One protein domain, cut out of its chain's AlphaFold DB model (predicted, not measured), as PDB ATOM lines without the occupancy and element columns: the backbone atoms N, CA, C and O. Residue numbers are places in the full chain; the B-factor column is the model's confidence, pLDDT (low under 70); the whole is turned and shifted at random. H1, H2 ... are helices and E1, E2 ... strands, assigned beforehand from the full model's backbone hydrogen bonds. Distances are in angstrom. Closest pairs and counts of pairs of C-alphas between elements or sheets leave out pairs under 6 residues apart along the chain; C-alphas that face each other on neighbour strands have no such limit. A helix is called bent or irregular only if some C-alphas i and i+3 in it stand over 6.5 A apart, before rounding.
ATOM      1  N   LYS A 267      41.494  46.493  25.190       91.94
ATOM      2  CA  LYS A 267      41.020  47.857  25.397       91.94
ATOM      3  C   LYS A 267      39.536  47.979  25.098       91.94
ATOM      4  O   LYS A 267      39.071  47.677  24.001       91.94
ATOM      5  N   LEU A 268      38.822  48.503  26.079       94.19
ATOM      6  CA  LEU A 268      37.417  48.844  26.019       94.19
ATOM      7  C   LEU A 268      37.260  50.365  25.951       94.19
ATOM      8  O   LEU A 268      37.724  51.084  26.841       94.19
ATOM      9  N   LEU A 269      36.539  50.834  24.934       95.00
ATOM     10  CA  LEU A 269      35.986  52.183  24.888       95.00
ATOM     11  C   LEU A 269      34.468  52.105  25.073       95.00
ATOM     12  O   LEU A 269      33.771  51.548  24.232       95.00
ATOM     13  N   MET A 270      33.951  52.676  26.151       95.56
ATOM     14  CA  MET A 270      32.519  52.863  26.358       95.56
ATOM     15  C   MET A 270      32.132  54.298  26.016       95.56
ATOM     16  O   MET A 270      32.773  55.246  26.464       95.56
ATOM     17  N   VAL A 271      31.074  54.444  25.231       96.25
ATOM     18  CA  VAL A 271      30.392  55.708  24.999       96.25
ATOM     19  C   VAL A 271      29.043  55.639  25.693       96.25
ATOM     20  O   VAL A 271      28.191  54.831  25.320       96.25
ATOM     21  N   ASP A 272      28.893  56.446  26.734       94.81
ATOM     22  CA  ASP A 272      27.734  56.480  27.618       94.81
ATOM     23  C   ASP A 272      27.256  57.932  27.779       94.81
ATOM     24  O   ASP A 272      27.758  58.638  28.655       94.81
ATOM     25  N   PRO A 273      26.320  58.399  26.930       93.12
ATOM     26  CA  PRO A 273      25.848  59.787  26.944       93.12
ATOM     27  C   PRO A 273      25.260  60.247  28.271       93.12
ATOM     28  O   PRO A 273      25.374  61.423  28.614       93.12
ATOM     29  N   ASP A 274      24.680  59.320  29.028       91.44
ATOM     30  CA  ASP A 274      24.081  59.607  30.328       91.44
ATOM     31  C   ASP A 274      25.100  59.478  31.473       91.44
ATOM     32  O   ASP A 274      24.789  59.819  32.616       91.44
ATOM     33  N   MET A 275      26.318  58.995  31.179       93.38
ATOM     34  CA  MET A 275      27.374  58.661  32.145       93.38
ATOM     35  C   MET A 275      26.884  57.727  33.266       93.38
ATOM     36  O   MET A 275      27.431  57.712  34.372       93.38
ATOM     37  N   SER A 276      25.873  56.912  32.952       91.50
ATOM     38  CA  SER A 276      25.209  55.966  33.848       91.50
ATOM     39  C   SER A 276      26.158  54.941  34.469       91.50
ATOM     40  O   SER A 276      25.923  54.489  35.585       91.50
ATOM     41  N   TYR A 277      27.282  54.614  33.816       92.69
ATOM     42  CA  TYR A 277      28.323  53.782  34.421       92.69
ATOM     43  C   TYR A 277      28.748  54.314  35.795       92.69
ATOM     44  O   TYR A 277      28.868  53.530  36.739       92.69
ATOM     45  N   PHE A 278      28.992  55.625  35.892       93.25
ATOM     46  CA  PHE A 278      29.514  56.265  37.097       93.25
ATOM     47  C   PHE A 278      28.460  56.379  38.207       93.25
ATOM     48  O   PHE A 278      28.813  56.407  39.384       93.25
ATOM     49  N   GLU A 279      27.180  56.380  37.838       91.62
ATOM     50  CA  GLU A 279      26.046  56.304  38.761       91.62
ATOM     51  C   GLU A 279      25.842  54.870  39.283       91.62
ATOM     52  O   GLU A 279      25.782  54.638  40.491       91.62
ATOM     53  N   ASP A 280      25.803  53.896  38.369       89.75
ATOM     54  CA  ASP A 280      25.374  52.522  38.645       89.75
ATOM     55  C   ASP A 280      26.501  51.636  39.230       89.75
ATOM     56  O   ASP A 280      26.229  50.611  39.865       89.75
ATOM     57  N   ASN A 281      27.781  51.975  39.017       89.31
ATOM     58  CA  ASN A 281      28.915  51.102  39.351       89.31
ATOM     59  C   ASN A 281      29.893  51.748  40.333       89.31
ATOM     60  O   ASN A 281      30.422  52.827  40.090       89.31
ATOM     61  N   LYS A 282      30.266  51.003  41.381       88.62
ATOM     62  CA  LYS A 282      31.274  51.440  42.368       88.62
ATOM     63  C   LYS A 282      32.721  51.131  41.976       88.62
ATOM     64  O   LYS A 282      33.659  51.702  42.520       88.62
ATOM     65  N   LYS A 283      32.935  50.172  41.069       89.50
ATOM     66  CA  LYS A 283      34.287  49.716  40.720       89.50
ATOM     67  C   LYS A 283      35.007  50.777  39.882       89.50
ATOM     68  O   LYS A 283      34.510  51.213  38.845       89.50
ATOM     69  N   HIS A 284      36.206  51.157  40.308       87.56
ATOM     70  CA  HIS A 284      37.016  52.160  39.622       87.56
ATOM     71  C   HIS A 284      37.514  51.646  38.247       87.56
ATOM     72  O   HIS A 284      38.101  50.558  38.197       87.56
ATOM     73  N   PRO A 285      37.368  52.401  37.136       89.81
ATOM     74  CA  PRO A 285      37.730  51.951  35.782       89.81
ATOM     75  C   PRO A 285      39.175  51.456  35.601       89.81
ATOM     76  O   PRO A 285      39.420  50.489  34.889       89.81
ATOM     77  N   ASP A 286      40.160  52.056  36.274       86.56
ATOM     78  CA  ASP A 286      41.557  51.594  36.151       86.56
ATOM     79  C   ASP A 286      41.856  50.270  36.894       86.56
ATOM     80  O   ASP A 286      42.946  49.717  36.720       86.56
ATOM     81  N   THR A 287      40.920  49.744  37.700       87.81
ATOM     82  CA  THR A 287      41.107  48.498  38.481       87.81
ATOM     83  C   THR A 287      40.760  47.225  37.714       87.81
ATOM     84  O   THR A 287      41.031  46.129  38.201       87.81
ATOM     85  N   TYR A 288      40.159  47.340  36.529       90.44
ATOM     86  CA  TYR A 288      40.011  46.199  35.626       90.44
ATOM     87  C   TYR A 288      41.378  45.793  35.068       90.44
ATOM     88  O   TYR A 288      42.294  46.607  34.998       90.44
ATOM     89  N   ASP A 289      41.537  44.538  34.675       88.06
ATOM     90  CA  ASP A 289      42.762  44.000  34.071       88.06
ATOM     91  C   ASP A 289      42.874  44.289  32.562       88.06
ATOM     92  O   ASP A 289      43.924  44.075  31.961       88.06
ATOM     93  N   PHE A 290      41.847  44.904  31.980       90.75
ATOM     94  CA  PHE A 290      41.863  45.537  30.662       90.75
ATOM     95  C   PHE A 290      41.915  47.072  30.765       90.75
ATOM     96  O   PHE A 290      41.701  47.675  31.823       90.75
ATOM     97  N   VAL A 291      42.240  47.736  29.655       91.00
ATOM     98  CA  VAL A 291      42.163  49.199  29.562       91.00
ATOM     99  C   VAL A 291      40.713  49.594  29.413       91.00
ATOM    100  O   VAL A 291      40.050  49.140  28.488       91.00
ATOM    101  N   PHE A 292      40.234  50.477  30.279       92.50
ATOM    102  CA  PHE A 292      38.870  50.967  30.208       92.50
ATOM    103  C   PHE A 292      38.854  52.488  30.052       92.50
ATOM    104  O   PHE A 292      39.461  53.222  30.840       92.50
ATOM    105  N   ARG A 293      38.204  52.962  28.990       92.81
ATOM    106  CA  ARG A 293      37.936  54.375  28.713       92.81
ATOM    107  C   ARG A 293      36.435  54.577  28.585       92.81
ATOM    108  O   ARG A 293      35.765  53.747  27.981       92.81
ATOM    109  N   ILE A 294      35.934  55.663  29.162       93.88
ATOM    110  CA  ILE A 294      34.514  56.019  29.157       93.88
ATOM    111  C   ILE A 294      34.414  57.475  28.728       93.88
ATOM    112  O   ILE A 294      35.102  58.316  29.303       93.88
ATOM    113  N   ASN A 295      33.575  57.751  27.736       94.44
ATOM    114  CA  ASN A 295      33.268  59.098  27.270       94.44
ATOM    115  C   ASN A 295      31.756  59.274  27.133       94.44
ATOM    116  O   ASN A 295      31.035  58.324  26.849       94.44
ATOM    117  N   GLU A 296      31.292  60.509  27.256       94.12
ATOM    118  CA  GLU A 296      29.896  60.889  27.049       94.12
ATOM    119  C   GLU A 296      29.489  60.826  25.567       94.12
ATOM    120  O   GLU A 296      28.332  60.634  25.211       94.12
ATOM    121  N   LYS A 297      30.449  60.982  24.656       93.44
ATOM    122  CA  LYS A 297      30.212  60.941  23.210       93.44
ATOM    123  C   LYS A 297      31.473  60.543  22.458       93.44
ATOM    124  O   LYS A 297      32.576  60.538  23.008       93.44
ATOM    125  N   PHE A 298      31.301  60.245  21.176       92.19
ATOM    126  CA  PHE A 298      32.416  60.242  20.238       92.19
ATOM    127  C   PHE A 298      32.885  61.682  19.992       92.19
ATOM    128  O   PHE A 298      32.082  62.617  19.976       92.19
ATOM    129  N   ASP A 299      34.190  61.862  19.837       87.25
ATOM    130  CA  ASP A 299      34.762  63.130  19.404       87.25
ATOM    131  C   ASP A 299      34.556  63.343  17.901       87.25
ATOM    132  O   ASP A 299      34.200  62.416  17.167       87.25
ATOM    133  N   SER A 300      34.778  64.574  17.434       78.62
ATOM    134  CA  SER A 300      34.716  64.867  16.004       78.62
ATOM    135  C   SER A 300      35.711  63.988  15.244       78.62
ATOM    136  O   SER A 300      36.856  63.811  15.668       78.62
ATOM    137  N   GLU A 301      35.257  63.405  14.132       84.19
ATOM    138  CA  GLU A 301      36.045  62.498  13.282       84.19
ATOM    139  C   GLU A 301      36.495  61.193  13.974       84.19
ATOM    140  O   GLU A 301      37.325  60.459  13.431       84.19
ATOM    141  N   PHE A 302      35.967  60.868  15.163       88.06
ATOM    142  CA  PHE A 302      36.307  59.650  15.909       88.06
ATOM    143  C   PHE A 302      37.819  59.500  16.192       88.06
ATOM    144  O   PHE A 302      38.378  58.388  16.156       88.06
ATOM    145  N   LYS A 303      38.524  60.607  16.469       84.25
ATOM    146  CA  LYS A 303      39.972  60.587  16.758       84.25
ATOM    147  C   LYS A 303      40.287  59.735  17.979       84.25
ATOM    148  O   LYS A 303      41.281  59.012  17.955       84.25
ATOM    149  N   ASN A 304      39.426  59.716  18.993       84.19
ATOM    150  CA  ASN A 304      39.591  58.892  20.187       84.19
ATOM    151  C   ASN A 304      39.611  57.394  19.861       84.19
ATOM    152  O   ASN A 304      40.387  56.663  20.472       84.19
ATOM    153  N   ILE A 305      38.838  56.931  18.868       89.88
ATOM    154  CA  ILE A 305      38.902  55.532  18.411       89.88
ATOM    155  C   ILE A 305      40.282  55.249  17.814       89.88
ATOM    156  O   ILE A 305      40.925  54.275  18.180       89.88
ATOM    157  N   THR A 306      40.766  56.133  16.947       84.75
ATOM    158  CA  THR A 306      42.076  55.989  16.285       84.75
ATOM    159  C   THR A 306      43.236  56.058  17.278       84.75
ATOM    160  O   THR A 306      44.219  55.339  17.164       84.75
ATOM    161  N   ARG A 307      43.119  56.916  18.291       85.44
ATOM    162  CA  ARG A 307      44.158  57.140  19.295       85.44
ATOM    163  C   ARG A 307      44.224  56.017  20.323       85.44
ATOM    164  O   ARG A 307      45.315  55.594  20.696       85.44
ATOM    165  N   ILE A 308      43.070  55.539  20.789       88.00
ATOM    166  CA  ILE A 308      42.996  54.441  21.760       88.00
ATOM    167  C   ILE A 308      43.250  53.102  21.058       88.00
ATOM    168  O   ILE A 308      43.867  52.223  21.658       88.00
ATOM    169  N   MET A 309      42.810  52.951  19.802       90.12
ATOM    170  CA  MET A 309      42.725  51.667  19.095       90.12
ATOM    171  C   MET A 309      41.982  50.636  19.958       90.12
ATOM    172  O   MET A 309      42.605  49.667  20.400       90.12
ATOM    173  N   PRO A 310      40.705  50.882  20.327       93.00
ATOM    174  CA  PRO A 310      39.966  49.963  21.176       93.00
ATOM    175  C   PRO A 310      39.766  48.635  20.449       93.00
ATOM    176  O   PRO A 310      39.618  48.615  19.234       93.00
ATOM    177  N   ASP A 311      39.703  47.541  21.197       92.19
ATOM    178  CA  ASP A 311      39.338  46.228  20.658       92.19
ATOM    179  C   ASP A 311      37.827  46.007  20.714       92.19
ATOM    180  O   ASP A 311      37.252  45.248  19.929       92.19
ATOM    181  N   ILE A 312      37.185  46.660  21.685       94.56
ATOM    182  CA  ILE A 312      35.753  46.598  21.931       94.56
ATOM    183  C   ILE A 312      35.256  48.021  22.159       94.56
ATOM    184  O   ILE A 312      35.809  48.772  22.967       94.56
ATOM    185  N   ILE A 313      34.187  48.373  21.458       96.50
ATOM    186  CA  ILE A 313      33.440  49.605  21.657       96.50
ATOM    187  C   ILE A 313      32.077  49.233  22.217       96.50
ATOM    188  O   ILE A 313      31.350  48.450  21.611       96.50
ATOM    189  N   VAL A 314      31.720  49.802  23.363       96.31
ATOM    190  CA  VAL A 314      30.376  49.698  23.932       96.31
ATOM    191  C   VAL A 314      29.668  51.029  23.743       96.31
ATOM    192  O   VAL A 314      30.175  52.052  24.180       96.31
ATOM    193  N   TYR A 315      28.499  51.020  23.119       96.44
ATOM    194  CA  TYR A 315      27.633  52.185  22.998       96.44
ATOM    195  C   TYR A 315      26.390  51.980  23.866       96.44
ATOM    196  O   TYR A 315      25.584  51.086  23.593       96.44
ATOM    197  N   SER A 316      26.246  52.780  24.922       94.88
ATOM    198  CA  SER A 316      25.026  52.827  25.730       94.88
ATOM    199  C   SER A 316      24.011  53.692  24.995       94.88
ATOM    200  O   SER A 316      24.200  54.901  24.869       94.88
ATOM    201  N   PHE A 317      22.970  53.072  24.438       92.50
ATOM    202  CA  PHE A 317      21.959  53.805  23.690       92.50
ATOM    203  C   PHE A 317      21.216  54.761  24.643       92.50
ATOM    204  O   PHE A 317      20.668  54.289  25.649       92.50
ATOM    205  N   PRO A 318      21.216  56.080  24.365       89.88
ATOM    206  CA  PRO A 318      20.700  57.068  25.301       89.88
ATOM    207  C   PRO A 318      19.194  56.923  25.495       89.88
ATOM    208  O   PRO A 318      18.463  56.533  24.577       89.88
ATOM    209  N   THR A 319      18.723  57.269  26.690       83.81
ATOM    210  CA  THR A 319      17.282  57.292  26.962       83.81
ATOM    211  C   THR A 319      16.664  58.516  26.287       83.81
ATOM    212  O   THR A 319      17.146  59.633  26.457       83.81
ATOM    213  N   PHE A 320      15.596  58.325  25.509       85.12
ATOM    214  CA  PHE A 320      14.862  59.458  24.948       85.12
ATOM    215  C   PHE A 320      14.135  60.198  26.078       85.12
ATOM    216  O   PHE A 320      13.284  59.614  26.747       85.12
ATOM    217  N   ASN A 321      14.482  61.468  26.277       80.88
ATOM    218  CA  ASN A 321      13.810  62.357  27.215       80.88
ATOM    219  C   ASN A 321      13.263  63.571  26.460       80.88
ATOM    220  O   ASN A 321      14.021  64.450  26.040       80.88
ATOM    221  N   GLU A 322      11.943  63.588  26.302       75.50
ATOM    222  CA  GLU A 322      11.210  64.572  25.512       75.50
ATOM    223  C   GLU A 322      11.400  66.008  26.018       75.50
ATOM    224  O   GLU A 322      11.593  66.911  25.206       75.50
ATOM    225  N   ASP A 323      11.453  66.201  27.338       72.56
ATOM    226  CA  ASP A 323      11.580  67.523  27.970       72.56
ATOM    227  C   ASP A 323      12.940  68.182  27.700       72.56
ATOM    228  O   ASP A 323      13.093  69.399  27.778       72.56
ATOM    229  N   THR A 324      13.951  67.367  27.392       69.00
ATOM    230  CA  THR A 324      15.339  67.817  27.202       69.00
ATOM    231  C   THR A 324      15.811  67.735  25.755       69.00
ATOM    232  O   THR A 324      16.898  68.221  25.435       69.00
ATOM    233  N   LEU A 362      10.927  62.090  18.683       88.62
ATOM    234  CA  LEU A 362      11.430  60.720  18.751       88.62
ATOM    235  C   LEU A 362      12.047  60.276  17.416       88.62
ATOM    236  O   LEU A 362      13.103  59.639  17.413       88.62
ATOM    237  N   GLU A 363      11.426  60.611  16.283       89.00
ATOM    238  CA  GLU A 363      11.970  60.300  14.960       89.00
ATOM    239  C   GLU A 363      13.285  61.047  14.698       89.00
ATOM    240  O   GLU A 363      14.264  60.428  14.280       89.00
ATOM    241  N   ALA A 364      13.351  62.343  15.009       90.00
ATOM    242  CA  ALA A 364      14.563  63.154  14.903       90.00
ATOM    243  C   ALA A 364      15.698  62.595  15.775       90.00
ATOM    244  O   ALA A 364      16.816  62.373  15.297       90.00
ATOM    245  N   PHE A 365      15.400  62.247  17.029       91.19
ATOM    246  CA  PHE A 365      16.338  61.558  17.911       91.19
ATOM    247  C   PHE A 365      16.850  60.259  17.275       91.19
ATOM    248  O   PHE A 365      18.057  60.028  17.205       91.19
ATOM    249  N   GLN A 366      15.953  59.421  16.748       91.19
ATOM    250  CA  GLN A 366      16.323  58.166  16.097       91.19
ATOM    251  C   GLN A 366      17.151  58.359  14.820       91.19
ATOM    252  O   GLN A 366      18.018  57.521  14.552       91.19
ATOM    253  N   ARG A 367      16.893  59.415  14.038       93.06
ATOM    254  CA  ARG A 367      17.686  59.788  12.855       93.06
ATOM    255  C   ARG A 367      19.097  60.207  13.257       93.06
ATOM    256  O   ARG A 367      20.057  59.717  12.667       93.06
ATOM    257  N   LYS A 368      19.234  61.005  14.319       91.62
ATOM    258  CA  LYS A 368      20.536  61.396  14.879       91.62
ATOM    259  C   LYS A 368      21.357  60.184  15.324       91.62
ATOM    260  O   LYS A 368      22.543  60.102  15.014       91.62
ATOM    261  N   GLN A 369      20.729  59.207  15.982       93.19
ATOM    262  CA  GLN A 369      21.408  57.955  16.346       93.19
ATOM    263  C   GLN A 369      21.858  57.152  15.113       93.19
ATOM    264  O   GLN A 369      22.962  56.611  15.092       93.19
ATOM    265  N   ASP A 370      21.043  57.106  14.055       94.81
ATOM    266  CA  ASP A 370      21.415  56.422  12.809       94.81
ATOM    267  C   ASP A 370      22.566  57.107  12.069       94.81
ATOM    268  O   ASP A 370      23.410  56.418  11.489       94.81
ATOM    269  N   ALA A 371      22.630  58.439  12.108       94.56
ATOM    270  CA  ALA A 371      23.753  59.196  11.567       94.56
ATOM    271  C   ALA A 371      25.054  58.837  12.302       94.56
ATOM    272  O   ALA A 371      26.033  58.457  11.657       94.56
ATOM    273  N   ILE A 372      25.025  58.827  13.643       93.56
ATOM    274  CA  ILE A 372      26.168  58.421  14.478       93.56
ATOM    275  C   ILE A 372      26.625  57.004  14.121       93.56
ATOM    276  O   ILE A 372      27.817  56.777  13.921       93.56
ATOM    277  N   PHE A 373      25.705  56.039  14.007       95.75
ATOM    278  CA  PHE A 373      26.074  54.669  13.645       95.75
ATOM    279  C   PHE A 373      26.635  54.557  12.231       95.75
ATOM    280  O   PHE A 373      27.594  53.820  12.021       95.75
ATOM    281  N   SER A 374      26.078  55.285  11.267       95.31
ATOM    282  CA  SER A 374      26.574  55.272   9.887       95.31
ATOM    283  C   SER A 374      28.024  55.756   9.817       95.31
ATOM    284  O   SER A 374      28.871  55.107   9.193       95.31
ATOM    285  N   GLU A 375      28.330  56.856  10.505       94.50
ATOM    286  CA  GLU A 375      29.677  57.425  10.558       94.50
ATOM    287  C   GLU A 375      30.637  56.523  11.349       94.50
ATOM    288  O   GLU A 375      31.712  56.171  10.854       94.50
ATOM    289  N   LEU A 376      30.205  56.037  12.520       95.38
ATOM    290  CA  LEU A 376      30.966  55.102  13.348       95.38
ATOM    291  C   LEU A 376      31.353  53.860  12.547       95.38
ATOM    292  O   LEU A 376      32.529  53.525  12.473       95.38
ATOM    293  N   ILE A 377      30.392  53.180  11.919       95.94
ATOM    294  CA  ILE A 377      30.650  51.942  11.173       95.94
ATOM    295  C   ILE A 377      31.565  52.192   9.974       95.94
ATOM    296  O   ILE A 377      32.429  51.361   9.685       95.94
ATOM    297  N   THR A 378      31.421  53.336   9.304       94.12
ATOM    298  CA  THR A 378      32.350  53.748   8.243       94.12
ATOM    299  C   THR A 378      33.774  53.833   8.785       94.12
ATOM    300  O   THR A 378      34.696  53.265   8.192       94.12
ATOM    301  N   ARG A 379      33.956  54.438   9.966       93.19
ATOM    302  CA  ARG A 379      35.255  54.481  10.638       93.19
ATOM    303  C   ARG A 379      35.738  53.092  11.055       93.19
ATOM    304  O   ARG A 379      36.890  52.763  10.786       93.19
ATOM    305  N   LEU A 380      34.887  52.252  11.645       94.50
ATOM    306  CA  LEU A 380      35.281  50.911  12.103       94.50
ATOM    307  C   LEU A 380      35.759  50.025  10.948       94.50
ATOM    308  O   LEU A 380      36.759  49.325  11.074       94.50
ATOM    309  N   LYS A 381      35.101  50.107   9.787       93.12
ATOM    310  CA  LYS A 381      35.516  49.375   8.582       93.12
ATOM    311  C   LYS A 381      36.888  49.805   8.062       93.12
ATOM    312  O   LYS A 381      37.576  48.987   7.456       93.12
ATOM    313  N   SER A 382      37.313  51.046   8.324       91.19
ATOM    314  CA  SER A 382      38.634  51.534   7.900       91.19
ATOM    315  C   SER A 382      39.809  50.842   8.605       91.19
ATOM    316  O   SER A 382      40.915  50.863   8.075       91.19
ATOM    317  N   PHE A 383      39.572  50.159   9.733       87.56
ATOM    318  CA  PHE A 383      40.588  49.361  10.436       87.56
ATOM    319  C   PHE A 383      40.816  47.968   9.822       87.56
ATOM    320  O   PHE A 383      41.742  47.259  10.214       87.56
ATOM    321  N   GLY A 384      39.998  47.544   8.852       88.69
ATOM    322  CA  GLY A 384      40.184  46.268   8.160       88.69
ATOM    323  C   GLY A 384      40.141  45.059   9.103       88.69
ATOM    324  O   GLY A 384      39.126  44.802   9.745       88.69
ATOM    325  N   ALA A 385      41.234  44.291   9.159       84.12
ATOM    326  CA  ALA A 385      41.329  43.081   9.982       84.12
ATOM    327  C   ALA A 385      41.356  43.364  11.496       84.12
ATOM    328  O   ALA A 385      41.028  42.475  12.280       84.12
ATOM    329  N   ASP A 386      41.707  44.591  11.883       84.31
ATOM    330  CA  ASP A 386      41.805  45.039  13.274       84.31
ATOM    331  C   ASP A 386      40.548  45.806  13.726       84.31
ATOM    332  O   ASP A 386      40.569  46.528  14.720       84.31
ATOM    333  N   ALA A 387      39.438  45.676  12.990       90.94
ATOM    334  CA  ALA A 387      38.182  46.337  13.324       90.94
ATOM    335  C   ALA A 387      37.622  45.860  14.686       90.94
ATOM    336  O   ALA A 387      37.556  44.651  14.935       90.94
ATOM    337  N   PRO A 388      37.181  46.781  15.567       93.69
ATOM    338  CA  PRO A 388      36.743  46.428  16.915       93.69
ATOM    339  C   PRO A 388      35.355  45.795  16.961       93.69
ATOM    340  O   PRO A 388      34.471  46.110  16.164       93.69
ATOM    341  N   TYR A 389      35.093  44.980  17.977       94.44
ATOM    342  CA  TYR A 389      33.728  44.538  18.256       94.44
ATOM    343  C   TYR A 389      32.877  45.715  18.734       94.44
ATOM    344  O   TYR A 389      33.295  46.469  19.609       94.44
ATOM    345  N   LEU A 390      31.669  45.855  18.191       96.62
ATOM    346  CA  LEU A 390      30.714  46.875  18.615       96.62
ATOM    347  C   LEU A 390      29.607  46.223  19.443       96.62
ATOM    348  O   LEU A 390      28.910  45.341  18.957       96.62
ATOM    349  N   ILE A 391      29.416  46.668  20.677       95.94
ATOM    350  CA  ILE A 391      28.331  46.227  21.552       95.94
ATOM    351  C   ILE A 391      27.410  47.419  21.793       95.94
ATOM    352  O   ILE A 391      27.839  48.437  22.320       95.94
ATOM    353  N   ILE A 392      26.140  47.298  21.430       96.50
ATOM    354  CA  ILE A 392      25.125  48.330  21.640       96.50
ATOM    355  C   ILE A 392      24.194  47.848  22.746       96.50
ATOM    356  O   ILE A 392      23.578  46.789  22.622       96.50
ATOM    357  N   LEU A 393      24.111  48.611  23.831       94.75
ATOM    358  CA  LEU A 393      23.269  48.319  24.990       94.75
ATOM    359  C   LEU A 393      22.047  49.232  25.000       94.75
ATOM    360  O   LEU A 393      22.086  50.305  24.407       94.75
ATOM    361  N   ASN A 394      20.991  48.825  25.706       92.69
ATOM    362  CA  ASN A 394      19.771  49.623  25.880       92.69
ATOM    363  C   ASN A 394      19.064  50.000  24.555       92.69
ATOM    364  O   ASN A 394      18.395  51.026  24.460       92.69
ATOM    365  N   CYS A 395      19.225  49.196  23.498       93.69
ATOM    366  CA  CYS A 395      18.690  49.515  22.174       93.69
ATOM    367  C   CYS A 395      17.544  48.575  21.793       93.69
ATOM    368  O   CYS A 395      17.764  47.426  21.414       93.69
ATOM    369  N   THR A 396      16.311  49.076  21.850       91.75
ATOM    370  CA  THR A 396      15.108  48.346  21.408       91.75
ATOM    371  C   THR A 396      14.811  48.531  19.919       91.75
ATOM    372  O   THR A 396      14.066  47.747  19.336       91.75
ATOM    373  N   LYS A 397      15.420  49.542  19.281       92.00
ATOM    374  CA  LYS A 397      15.252  49.854  17.852       92.00
ATOM    375  C   LYS A 397      15.809  48.758  16.940       92.00
ATOM    376  O   LYS A 397      15.263  48.510  15.867       92.00
ATOM    377  N   TYR A 398      16.903  48.115  17.350       95.50
ATOM    378  CA  TYR A 398      17.605  47.122  16.545       95.50
ATOM    379  C   TYR A 398      17.750  45.788  17.267       95.50
ATOM    380  O   TYR A 398      17.974  45.719  18.469       95.50
ATOM    381  N   THR A 399      17.701  44.713  16.486       96.50
ATOM    382  CA  THR A 399      18.251  43.414  16.885       96.50
ATOM    383  C   THR A 399      19.676  43.310  16.350       96.50
ATOM    384  O   THR A 399      20.036  44.023  15.412       96.50
ATOM    385  N   SER A 400      20.480  42.385  16.882       96.56
ATOM    386  CA  SER A 400      21.839  42.157  16.362       96.56
ATOM    387  C   SER A 400      21.833  41.902  14.853       96.56
ATOM    388  O   SER A 400      22.569  42.549  14.117       96.56
ATOM    389  N   LYS A 401      20.927  41.037  14.377       97.50
ATOM    390  CA  LYS A 401      20.804  40.709  12.954       97.50
ATOM    391  C   LYS A 401      20.370  41.917  12.119       97.50
ATOM    392  O   LYS A 401      21.025  42.235  11.135       97.50
ATOM    393  N   SER A 402      19.322  42.637  12.534       97.56
ATOM    394  CA  SER A 402      18.847  43.793  11.758       97.56
ATOM    395  C   SER A 402      19.859  44.942  11.712       97.56
ATOM    396  O   SER A 402      19.939  45.633  10.699       97.56
ATOM    397  N   PHE A 403      20.671  45.125  12.760       97.69
ATOM    398  CA  PHE A 403      21.776  46.085  12.750       97.69
ATOM    399  C   PHE A 403      22.903  45.651  11.802       97.69
ATOM    400  O   PHE A 403      23.357  46.447  10.979       97.69
ATOM    401  N   GLN A 404      23.338  44.390  11.904       97.75
ATOM    402  CA  GLN A 404      24.381  43.815  11.048       97.75
ATOM    403  C   GLN A 404      24.000  43.910   9.569       97.75
ATOM    404  O   GLN A 404      24.840  44.313   8.765       97.75
ATOM    405  N   ASP A 405      22.746  43.602   9.227       97.25
ATOM    406  CA  ASP A 405      22.225  43.681   7.862       97.25
ATOM    407  C   ASP A 405      22.180  45.140   7.372       97.25
ATOM    408  O   ASP A 405      22.718  45.449   6.308       97.25
ATOM    409  N   LYS A 406      21.622  46.064   8.174       97.25
ATOM    410  CA  LYS A 406      21.497  47.491   7.813       97.25
ATOM    411  C   LYS A 406      22.852  48.158   7.569       97.25
ATOM    412  O   LYS A 406      23.017  48.863   6.579       97.25
ATOM    413  N   TYR A 407      23.815  47.954   8.467       97.19
ATOM    414  CA  TYR A 407      25.109  48.644   8.416       97.19
ATOM    415  C   TYR A 407      26.226  47.798   7.786       97.19
ATOM    416  O   TYR A 407      27.356  48.270   7.625       97.19
ATOM    417  N   SER A 408      25.935  46.552   7.396       96.06
ATOM    418  CA  SER A 408      26.908  45.595   6.854       96.06
ATOM    419  C   SER A 408      28.149  45.457   7.746       96.06
ATOM    420  O   SER A 408      29.281  45.588   7.277       96.06
ATOM    421  N   TYR A 409      27.941  45.262   9.051       96.81
ATOM    422  CA  TYR A 409      29.017  45.133  10.040       96.81
ATOM    423  C   TYR A 409      28.803  43.916  10.936       96.81
ATOM    424  O   TYR A 409      28.033  43.962  11.889       96.81
ATOM    425  N   GLN A 410      29.499  42.821  10.625       94.44
ATOM    426  CA  GLN A 410      29.278  41.506  11.241       94.44
ATOM    427  C   GLN A 410      29.766  41.407  12.696       94.44
ATOM    428  O   GLN A 410      29.370  40.500  13.421       94.44
ATOM    429  N   TYR A 411      30.599  42.348  13.147       93.31
ATOM    430  CA  TYR A 411      31.163  42.363  14.500       93.31
ATOM    431  C   TYR A 411      30.316  43.172  15.499       93.31
ATOM    432  O   TYR A 411      30.821  43.569  16.548       93.31
ATOM    433  N   ALA A 412      29.041  43.434  15.178       96.44
ATOM    434  CA  ALA A 412      28.098  44.115  16.062       96.44
ATOM    435  C   ALA A 412      27.247  43.135  16.886       96.44
ATOM    436  O   ALA A 412      26.713  42.163  16.352       96.44
ATOM    437  N   LEU A 413      27.042  43.445  18.163       95.19
ATOM    438  CA  LEU A 413      26.090  42.807  19.066       95.19
ATOM    439  C   LEU A 413      25.160  43.882  19.630       95.19
ATOM    440  O   LEU A 413      25.625  44.847  20.223       95.19
ATOM    441  N   VAL A 414      23.850  43.705  19.487       96.38
ATOM    442  CA  VAL A 414      22.836  44.618  20.032       96.38
ATOM    443  C   VAL A 414      22.027  43.904  21.105       96.38
ATOM    444  O   VAL A 414      21.481  42.825  20.850       96.38
ATOM    445  N   ASN A 415      21.944  44.516  22.286       94.38
ATOM    446  CA  ASN A 415      21.154  44.052  23.417       94.38
ATOM    447  C   ASN A 415      20.108  45.117  23.807       94.38
ATOM    448  O   ASN A 415      20.477  46.276  24.025       94.38
ATOM    449  N   PRO A 416      18.817  44.750  23.921       91.94
ATOM    450  CA  PRO A 416      17.771  45.685  24.330       91.94
ATOM    451  C   PRO A 416      17.889  46.140  25.787       91.94
ATOM    452  O   PRO A 416      17.346  47.180  26.133       91.94
ATOM    453  N   ASN A 417      18.597  45.390  26.634       90.31
ATOM    454  CA  ASN A 417      18.701  45.670  28.062       90.31
ATOM    455  C   ASN A 417      20.072  46.248  28.432       90.31
ATOM    456  O   ASN A 417      21.069  46.053  27.726       90.31
ATOM    457  N   LYS A 418      20.139  46.901  29.597       84.69
ATOM    458  CA  LYS A 418      21.414  47.193  30.261       84.69
ATOM    459  C   LYS A 418      22.122  45.874  30.604       84.69
ATOM    460  O   LYS A 418      21.503  44.939  31.112       84.69
ATOM    461  N   ILE A 419      23.427  45.806  30.349       83.00
ATOM    462  CA  ILE A 419      24.288  44.706  30.797       83.00
ATOM    463  C   ILE A 419      25.179  45.240  31.915       83.00
ATOM    464  O   ILE A 419      25.862  46.245  31.740       83.00
ATOM    465  N   GLY A 420      25.186  44.558  33.061       84.06
ATOM    466  CA  GLY A 420      26.081  44.900  34.162       84.06
ATOM    467  C   GLY A 420      27.551  44.665  33.800       84.06
ATOM    468  O   GLY A 420      27.895  43.714  33.095       84.06
ATOM    469  N   MET A 421      28.440  45.488  34.350       87.94
ATOM    470  CA  MET A 421      29.872  45.470  34.026       87.94
ATOM    471  C   MET A 421      30.578  44.146  34.315       87.94
ATOM    472  O   MET A 421      31.551  43.815  33.643       87.94
ATOM    473  N   ASN A 422      30.076  43.354  35.263       87.44
ATOM    474  CA  ASN A 422      30.609  42.018  35.539       87.44
ATOM    475  C   ASN A 422      30.432  41.068  34.345       87.44
ATOM    476  O   ASN A 422      31.344  40.315  34.014       87.44
ATOM    477  N   VAL A 423      29.277  41.125  33.676       88.81
ATOM    478  CA  VAL A 423      28.999  40.305  32.488       88.81
ATOM    479  C   VAL A 423      29.830  40.805  31.310       88.81
ATOM    480  O   VAL A 423      30.440  40.004  30.606       88.81
ATOM    481  N   LEU A 424      29.921  42.127  31.134       89.62
ATOM    482  CA  LEU A 424      30.766  42.713  30.095       89.62
ATOM    483  C   LEU A 424      32.241  42.317  30.280       89.62
ATOM    484  O   LEU A 424      32.882  41.910  29.318       89.62
ATOM    485  N   ALA A 425      32.761  42.351  31.510       90.25
ATOM    486  CA  ALA A 425      34.116  41.898  31.819       90.25
ATOM    487  C   ALA A 425      34.328  40.419  31.447       90.25
ATOM    488  O   ALA A 425      35.317  40.091  30.799       90.25
ATOM    489  N   GLN A 426      33.379  39.529  31.760       90.25
ATOM    490  CA  GLN A 426      33.454  38.118  31.346       90.25
ATOM    491  C   GLN A 426      33.513  37.952  29.823       90.25
ATOM    492  O   GLN A 426      34.306  37.155  29.324       90.25
ATOM    493  N   MET A 427      32.715  38.722  29.078       88.38
ATOM    494  CA  MET A 427      32.760  38.713  27.613       88.38
ATOM    495  C   MET A 427      34.118  39.185  27.084       88.38
ATOM    496  O   MET A 427      34.645  38.597  26.139       88.38
ATOM    497  N   ILE A 428      34.700  40.212  27.708       90.19
ATOM    498  CA  ILE A 428      36.029  40.732  27.370       90.19
ATOM    499  C   ILE A 428      37.097  39.652  27.574       90.19
ATOM    500  O   ILE A 428      37.861  39.391  26.648       90.19
ATOM    501  N   HIS A 429      37.105  38.963  28.720       90.31
ATOM    502  CA  HIS A 429      38.068  37.883  28.976       90.31
ATOM    503  C   HIS A 429      37.955  36.747  27.952       90.31
ATOM    504  O   HIS A 429      38.964  36.293  27.421       90.31
ATOM    505  N   GLN A 430      36.734  36.319  27.611       88.69
ATOM    506  CA  GLN A 430      36.531  35.269  26.605       88.69
ATOM    507  C   GLN A 430      37.034  35.679  25.215       88.69
ATOM    508  O   GLN A 430      37.531  34.844  24.455       88.69
ATOM    509  N   LEU A 431      36.883  36.956  24.853       85.50
ATOM    510  CA  LEU A 431      37.417  37.493  23.603       85.50
ATOM    511  C   LEU A 431      38.946  37.552  23.633       85.50
ATOM    512  O   LEU A 431      39.585  37.178  22.649       85.50
ATOM    513  N   GLU A 432      39.528  37.971  24.754       87.25
ATOM    514  CA  GLU A 432      40.976  38.012  24.944       87.25
ATOM    515  C   GLU A 432      41.601  36.618  24.827       87.25
ATOM    516  O   GLU A 432      42.521  36.431  24.032       87.25
ATOM    517  N   GLU A 433      41.052  35.615  25.516       89.12
ATOM    518  CA  GLU A 433      41.522  34.227  25.433       89.12
ATOM    519  C   GLU A 433      41.515  33.700  23.992       89.12
ATOM    520  O   GLU A 433      42.504  33.129  23.528       89.12
ATOM    521  N   LYS A 434      40.430  33.940  23.244       87.31
ATOM    522  CA  LYS A 434      40.332  33.535  21.831       87.31
ATOM    523  C   LYS A 434      41.374  34.228  20.956       87.31
ATOM    524  O   LYS A 434      41.931  33.601  20.053       87.31
ATOM    525  N   ARG A 435      41.650  35.514  21.200       85.00
ATOM    526  CA  ARG A 435      42.677  36.260  20.456       85.00
ATOM    527  C   ARG A 435      44.076  35.762  20.784       85.00
ATOM    528  O   ARG A 435      44.849  35.557  19.856       85.00
ATOM    529  N   LEU A 436      44.370  35.488  22.054       85.12
ATOM    530  CA  LEU A 436      45.655  34.928  22.481       85.12
ATOM    531  C   LEU A 436      45.920  33.563  21.842       85.12
ATOM    532  O   LEU A 436      47.017  33.324  21.342       85.12
ATOM    533  N   GLN A 437      44.906  32.695  21.792       89.81
ATOM    534  CA  GLN A 437      45.009  31.403  21.110       89.81
ATOM    535  C   GLN A 437      45.311  31.572  19.616       89.81
ATOM    536  O   GLN A 437      46.168  30.871  19.078       89.81
ATOM    537  N   LYS A 438      44.642  32.518  18.944       88.94
ATOM    538  CA  LYS A 438      44.883  32.809  17.526       88.94
ATOM    539  C   LYS A 438      46.279  33.393  17.286       88.94
ATOM    540  O   LYS A 438      46.985  32.931  16.398       88.94
ATOM    541  N   GLU A 439      46.701  34.362  18.094       86.81
ATOM    542  CA  GLU A 439      48.034  34.971  18.013       86.81
ATOM    543  C   GLU A 439      49.134  33.921  18.210       86.81
ATOM    544  O   GLU A 439      50.113  33.875  17.463       86.81
ATOM    545  N   GLU A 440      48.961  33.026  19.183       89.75
ATOM    546  CA  GLU A 440      49.884  31.923  19.418       89.75
ATOM    547  C   GLU A 440      49.945  30.957  18.227       89.75
ATOM    548  O   GLU A 440      51.040  30.568  17.810       89.75
ATOM    549  N   GLN A 441      48.800  30.613  17.633       92.06
ATOM    550  CA  GLN A 441      48.745  29.814  16.407       92.06
ATOM    551  C   GLN A 441      49.472  30.509  15.246       92.06
ATOM    552  O   GLN A 441      50.280  29.868  14.569       92.06
ATOM    553  N   ASP A 442      49.264  31.813  15.057       91.81
ATOM    554  CA  ASP A 442      49.894  32.603  13.995       91.81
ATOM    555  C   ASP A 442      51.418  32.707  14.180       91.81
ATOM    556  O   ASP A 442      52.182  32.558  13.219       91.81
ATOM    557  N   ILE A 443      51.894  32.922  15.412       91.50
ATOM    558  CA  ILE A 443      53.330  32.936  15.733       91.50
ATOM    559  C   ILE A 443      53.941  31.556  15.482       91.50
ATOM    560  O   ILE A 443      54.989  31.454  14.840       91.50
ATOM    561  N   ASN A 444      53.284  30.487  15.933       92.38
ATOM    562  CA  ASN A 444      53.760  29.121  15.719       92.38
ATOM    563  C   ASN A 444      53.812  28.768  14.225       92.38
ATOM    564  O   ASN A 444      54.797  28.184  13.762       92.38
ATOM    565  N   ALA A 445      52.816  29.195  13.444       93.81
ATOM    566  CA  ALA A 445      52.806  29.048  11.993       93.81
ATOM    567  C   ALA A 445      53.958  29.824  11.329       93.81
ATOM    568  O   ALA A 445      54.651  29.277  10.467       93.81
ATOM    569  N   LYS A 446      54.234  31.063  11.764       93.88
ATOM    570  CA  LYS A 446      55.380  31.863  11.287       93.88
ATOM    571  C   LYS A 446      56.720  31.206  11.619       93.88
ATOM    572  O   LYS A 446      57.591  31.139  10.752       93.88
ATOM    573  N   ILE A 447      56.890  30.682  12.836       92.06
ATOM    574  CA  ILE A 447      58.098  29.947  13.244       92.06
ATOM    575  C   ILE A 447      58.294  28.717  12.354       92.06
ATOM    576  O   ILE A 447      59.392  28.504  11.835       92.06
ATOM    577  N   ALA A 448      57.239  27.929  12.137       92.69
ATOM    578  CA  ALA A 448      57.289  26.755  11.271       92.69
ATOM    579  C   ALA A 448      57.649  27.128   9.822       92.69
ATOM    580  O   ALA A 448      58.503  26.482   9.214       92.69
ATOM    581  N   ALA A 449      57.065  28.207   9.289       93.56
ATOM    582  CA  ALA A 449      57.364  28.708   7.951       93.56
ATOM    583  C   ALA A 449      58.826  29.172   7.806       93.56
ATOM    584  O   ALA A 449      59.484  28.825   6.823       93.56
ATOM    585  N   LEU A 450      59.365  29.899   8.793       93.06
ATOM    586  CA  LEU A 450      60.769  30.326   8.800       93.06
ATOM    587  C   LEU A 450      61.726  29.133   8.879       93.06
ATOM    588  O   LEU A 450      62.664  29.049   8.090       93.06
ATOM    589  N   ARG A 451      61.455  28.171   9.768       92.81
ATOM    590  CA  ARG A 451      62.262  26.946   9.891       92.81
ATOM    591  C   ARG A 451      62.212  26.086   8.632       92.81
ATOM    592  O   ARG A 451      63.215  25.475   8.293       92.81
ATOM    593  N   LYS A 452      61.085  26.062   7.913       94.81
ATOM    594  CA  LYS A 452      60.977  25.385   6.611       94.81
ATOM    595  C   LYS A 452      61.818  26.073   5.528       94.81
ATOM    596  O   LYS A 452      62.336  25.390   4.654       94.81
ATOM    597  N   LYS A 453      61.943  27.405   5.578       94.75
ATOM    598  CA  LYS A 453      62.720  28.194   4.608       94.75
ATOM    599  C   LYS A 453      64.228  28.010   4.787       94.75
ATOM    600  O   LYS A 453      64.931  27.854   3.798       94.75
ATOM    601  N   ASP A 454      64.707  28.053   6.027       91.81
ATOM    602  CA  ASP A 454      66.115  27.818   6.360       91.81
ATOM    603  C   ASP A 454      66.228  27.238   7.784       91.81
ATOM    604  O   ASP A 454      66.198  27.982   8.775       91.81
ATOM    605  N   PRO A 455      66.336  25.903   7.907       91.12
ATOM    606  CA  PRO A 455      66.395  25.241   9.203       91.12
ATOM    607  C   PRO A 455      67.592  25.674  10.051       91.12
ATOM    608  O   PRO A 455      67.459  25.773  11.270       91.12
ATOM    609  N   MET A 456      68.750  25.946   9.437       89.75
ATOM    610  CA  MET A 456      69.969  26.283  10.178       89.75
ATOM    611  C   MET A 456      69.916  27.713  10.714       89.75
ATOM    612  O   MET A 456      70.210  27.940  11.889       89.75
ATOM    613  N   LYS A 457      69.484  28.675   9.890       92.12
ATOM    614  CA  LYS A 457      69.398  30.085  10.293       92.12
ATOM    615  C   LYS A 457      68.340  30.327  11.370       92.12
ATOM    616  O   LYS A 457      68.566  31.112  12.289       92.12
ATOM    617  N   TYR A 458      67.189  29.658  11.274       91.38
ATOM    618  CA  TYR A 458      66.029  29.928  12.131       91.38
ATOM    619  C   TYR A 458      65.802  28.889  13.241       91.38
ATOM    620  O   TYR A 458      64.785  28.949  13.937       91.38
ATOM    621  N   ALA A 459      66.751  27.972  13.474       87.12
ATOM    622  CA  ALA A 459      66.667  26.958  14.532       87.12
ATOM    623  C   ALA A 459      66.380  27.556  15.922       87.12
ATOM    624  O   ALA A 459      65.607  26.996  16.697       87.12
ATOM    625  N   LYS A 460      66.977  28.718  16.224       87.69
ATOM    626  CA  LYS A 460      66.876  29.395  17.529       87.69
ATOM    627  C   LYS A 460      65.709  30.382  17.642       87.69
ATOM    628  O   LYS A 460      65.503  30.937  18.716       87.69
ATOM    629  N   VAL A 461      64.948  30.611  16.568       88.88
ATOM    630  CA  VAL A 461      63.769  31.486  16.622       88.88
ATOM    631  C   VAL A 461      62.668  30.794  17.424       88.88
ATOM    632  O   VAL A 461      62.342  29.627  17.185       88.88
ATOM    633  N   ASN A 462      62.108  31.522  18.383       89.19
ATOM    634  CA  ASN A 462      61.052  31.098  19.296       89.19
ATOM    635  C   ASN A 462      60.043  32.251  19.486       89.19
ATOM    636  O   ASN A 462      60.157  33.292  18.841       89.19
ATOM    637  N   LYS A 463      59.059  32.085  20.378       86.44
ATOM    638  CA  LYS A 463      58.047  33.118  20.657       86.44
ATOM    639  C   LYS A 463      58.660  34.440  21.136       86.44
ATOM    640  O   LYS A 463      58.227  35.497  20.691       86.44
ATOM    641  N   THR A 464      59.709  34.390  21.962       85.81
ATOM    642  CA  THR A 464      60.348  35.594  22.523       85.81
ATOM    643  C   THR A 464      61.123  36.411  21.489       85.81
ATOM    644  O   THR A 464      61.464  37.559  21.748       85.81
ATOM    645  N   TYR A 465      61.374  35.861  20.297       85.75
ATOM    646  CA  TYR A 465      61.872  36.637  19.162       85.75
ATOM    647  C   TYR A 465      60.816  37.614  18.616       85.75
ATOM    648  O   TYR A 465      61.164  38.697  18.156       85.75
ATOM    649  N   PHE A 466      59.534  37.234  18.654       85.69
ATOM    650  CA  PHE A 466      58.421  38.052  18.153       85.69
ATOM    651  C   PHE A 466      57.796  38.932  19.239       85.69
ATOM    652  O   PHE A 466      57.349  40.033  18.934       85.69
ATOM    653  N   ASP A 467      57.798  38.462  20.487       84.62
ATOM    654  CA  ASP A 467      57.334  39.201  21.665       84.62
ATOM    655  C   ASP A 467      58.459  39.219  22.716       84.62
ATOM    656  O   ASP A 467      58.498  38.363  23.609       84.62
TER     657      ASP A 467
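Overview. This is residues 267 to 324 and 362 to 467 of the 638 residues of an uncharacterized protein of Halobacteriovorax sp. Y22 (UniProt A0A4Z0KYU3). A twisted parallel sheet of five strands, with helices H1 to H4 set about it, makes a head, and the long helix H5 starts at this sheet and runs away from it as an arm. At the far end of the arm the chain turns through H6 and folds back to H7 beside H5. The printed part has 164 residues, with seven named helices and five named strands in the order E1 H1 E2 H2 E3 H3 E4 H4 E5 H5 H6 H7; the sheet's order is E2 E1 E3 E4 E5. The class is mixed, helices and strands. The whole is loose, with a radius of gyration of the C-alphas of 19.6 A and spans of 74 by 36 by 27 A, and the arm makes much of the length.

Along the chain. E1 is residues 267 to 271, 13.2 A long, and begins at C-alpha 267 (41.020, 47.857, 25.397). H1 is residues 276 to 280, E2 residues 291 to 295, H2 residues 300 to 308 and E3 residues 312 to 316. H2 is irregular, with C-alphas 301 and 304 8.6 A apart. H3, residues 362 to 381, is 28.5 A long; E4 is residues 389 to 393, H4 residues 400 to 407 and E5 residues 412 to 414. H5, residues 421 to 453, is 47.4 A long, from (29.872, 45.470, 34.026) to (62.720, 28.194, 4.608). H6 is residues 455 to 458, and H7, residues 463 to 466, ends at C-alpha 466 (58.421, 38.052, 18.153).

Arrangement. E2 and E5 are the sheet's edge strands, and from edge to edge the strands' lines turn by 61 degrees. E2 and E1 are parallel at 14 degrees, with N 268 and O 291 2.8 A apart, within hydrogen-bond range. So are N 271 and O 314 of E1 and E3, N 313 and O 389 of E3 and E4, and N 413 and O 390 of E4 and E5, each at 2.8 A. E1, H1, E2 and E4, H4, E5 are strand-helix-strand units, two parallel neighbour strands with a helix between them along the chain; E2, H2, E3 is a split one, with E1 between its strands. The three crossovers are right-handed. H1 to H5 are on the sheet but each only grazes it, H5 with residues 424 to 432. H3 and H4 are close but not clearly touching, about perpendicular at 78 degrees; their closest C-alphas, of Ser 374 and Tyr 407, are 6.9 A apart. H5 only just touches H7, with 3 pairs of C-alphas within 8 A, made by its residues 443 to 444 alone; the closest are those of Ile 443 and Lys 463, 6.8 A. H5 and H6 only just touch, with 3 such pairs, and only at the corner; the closest C-alphas are those of Arg 451 and Tyr 458, 5.3 A. Every O i to N i+4 pair is within hydrogen-bond range in H1, H3, H4 and H5, and 3 of 5 in H2; H6 and H7 are too short for such a pair.

Size, cuts and confidence. The two C-alphas farthest apart, those of Asp 323 and Met 456, are 73.7 A apart. Residues 433 to 439 of H5 stand free, as do residues 452 to 457. Residues 325 to 361 are not printed, and C-alphas 324 and 362 are 11.7 A apart across the cut. Of the links that are printed whole, no link is long. The mean pLDDT of the printed part is 90.9, and residue 324 alone is under 70.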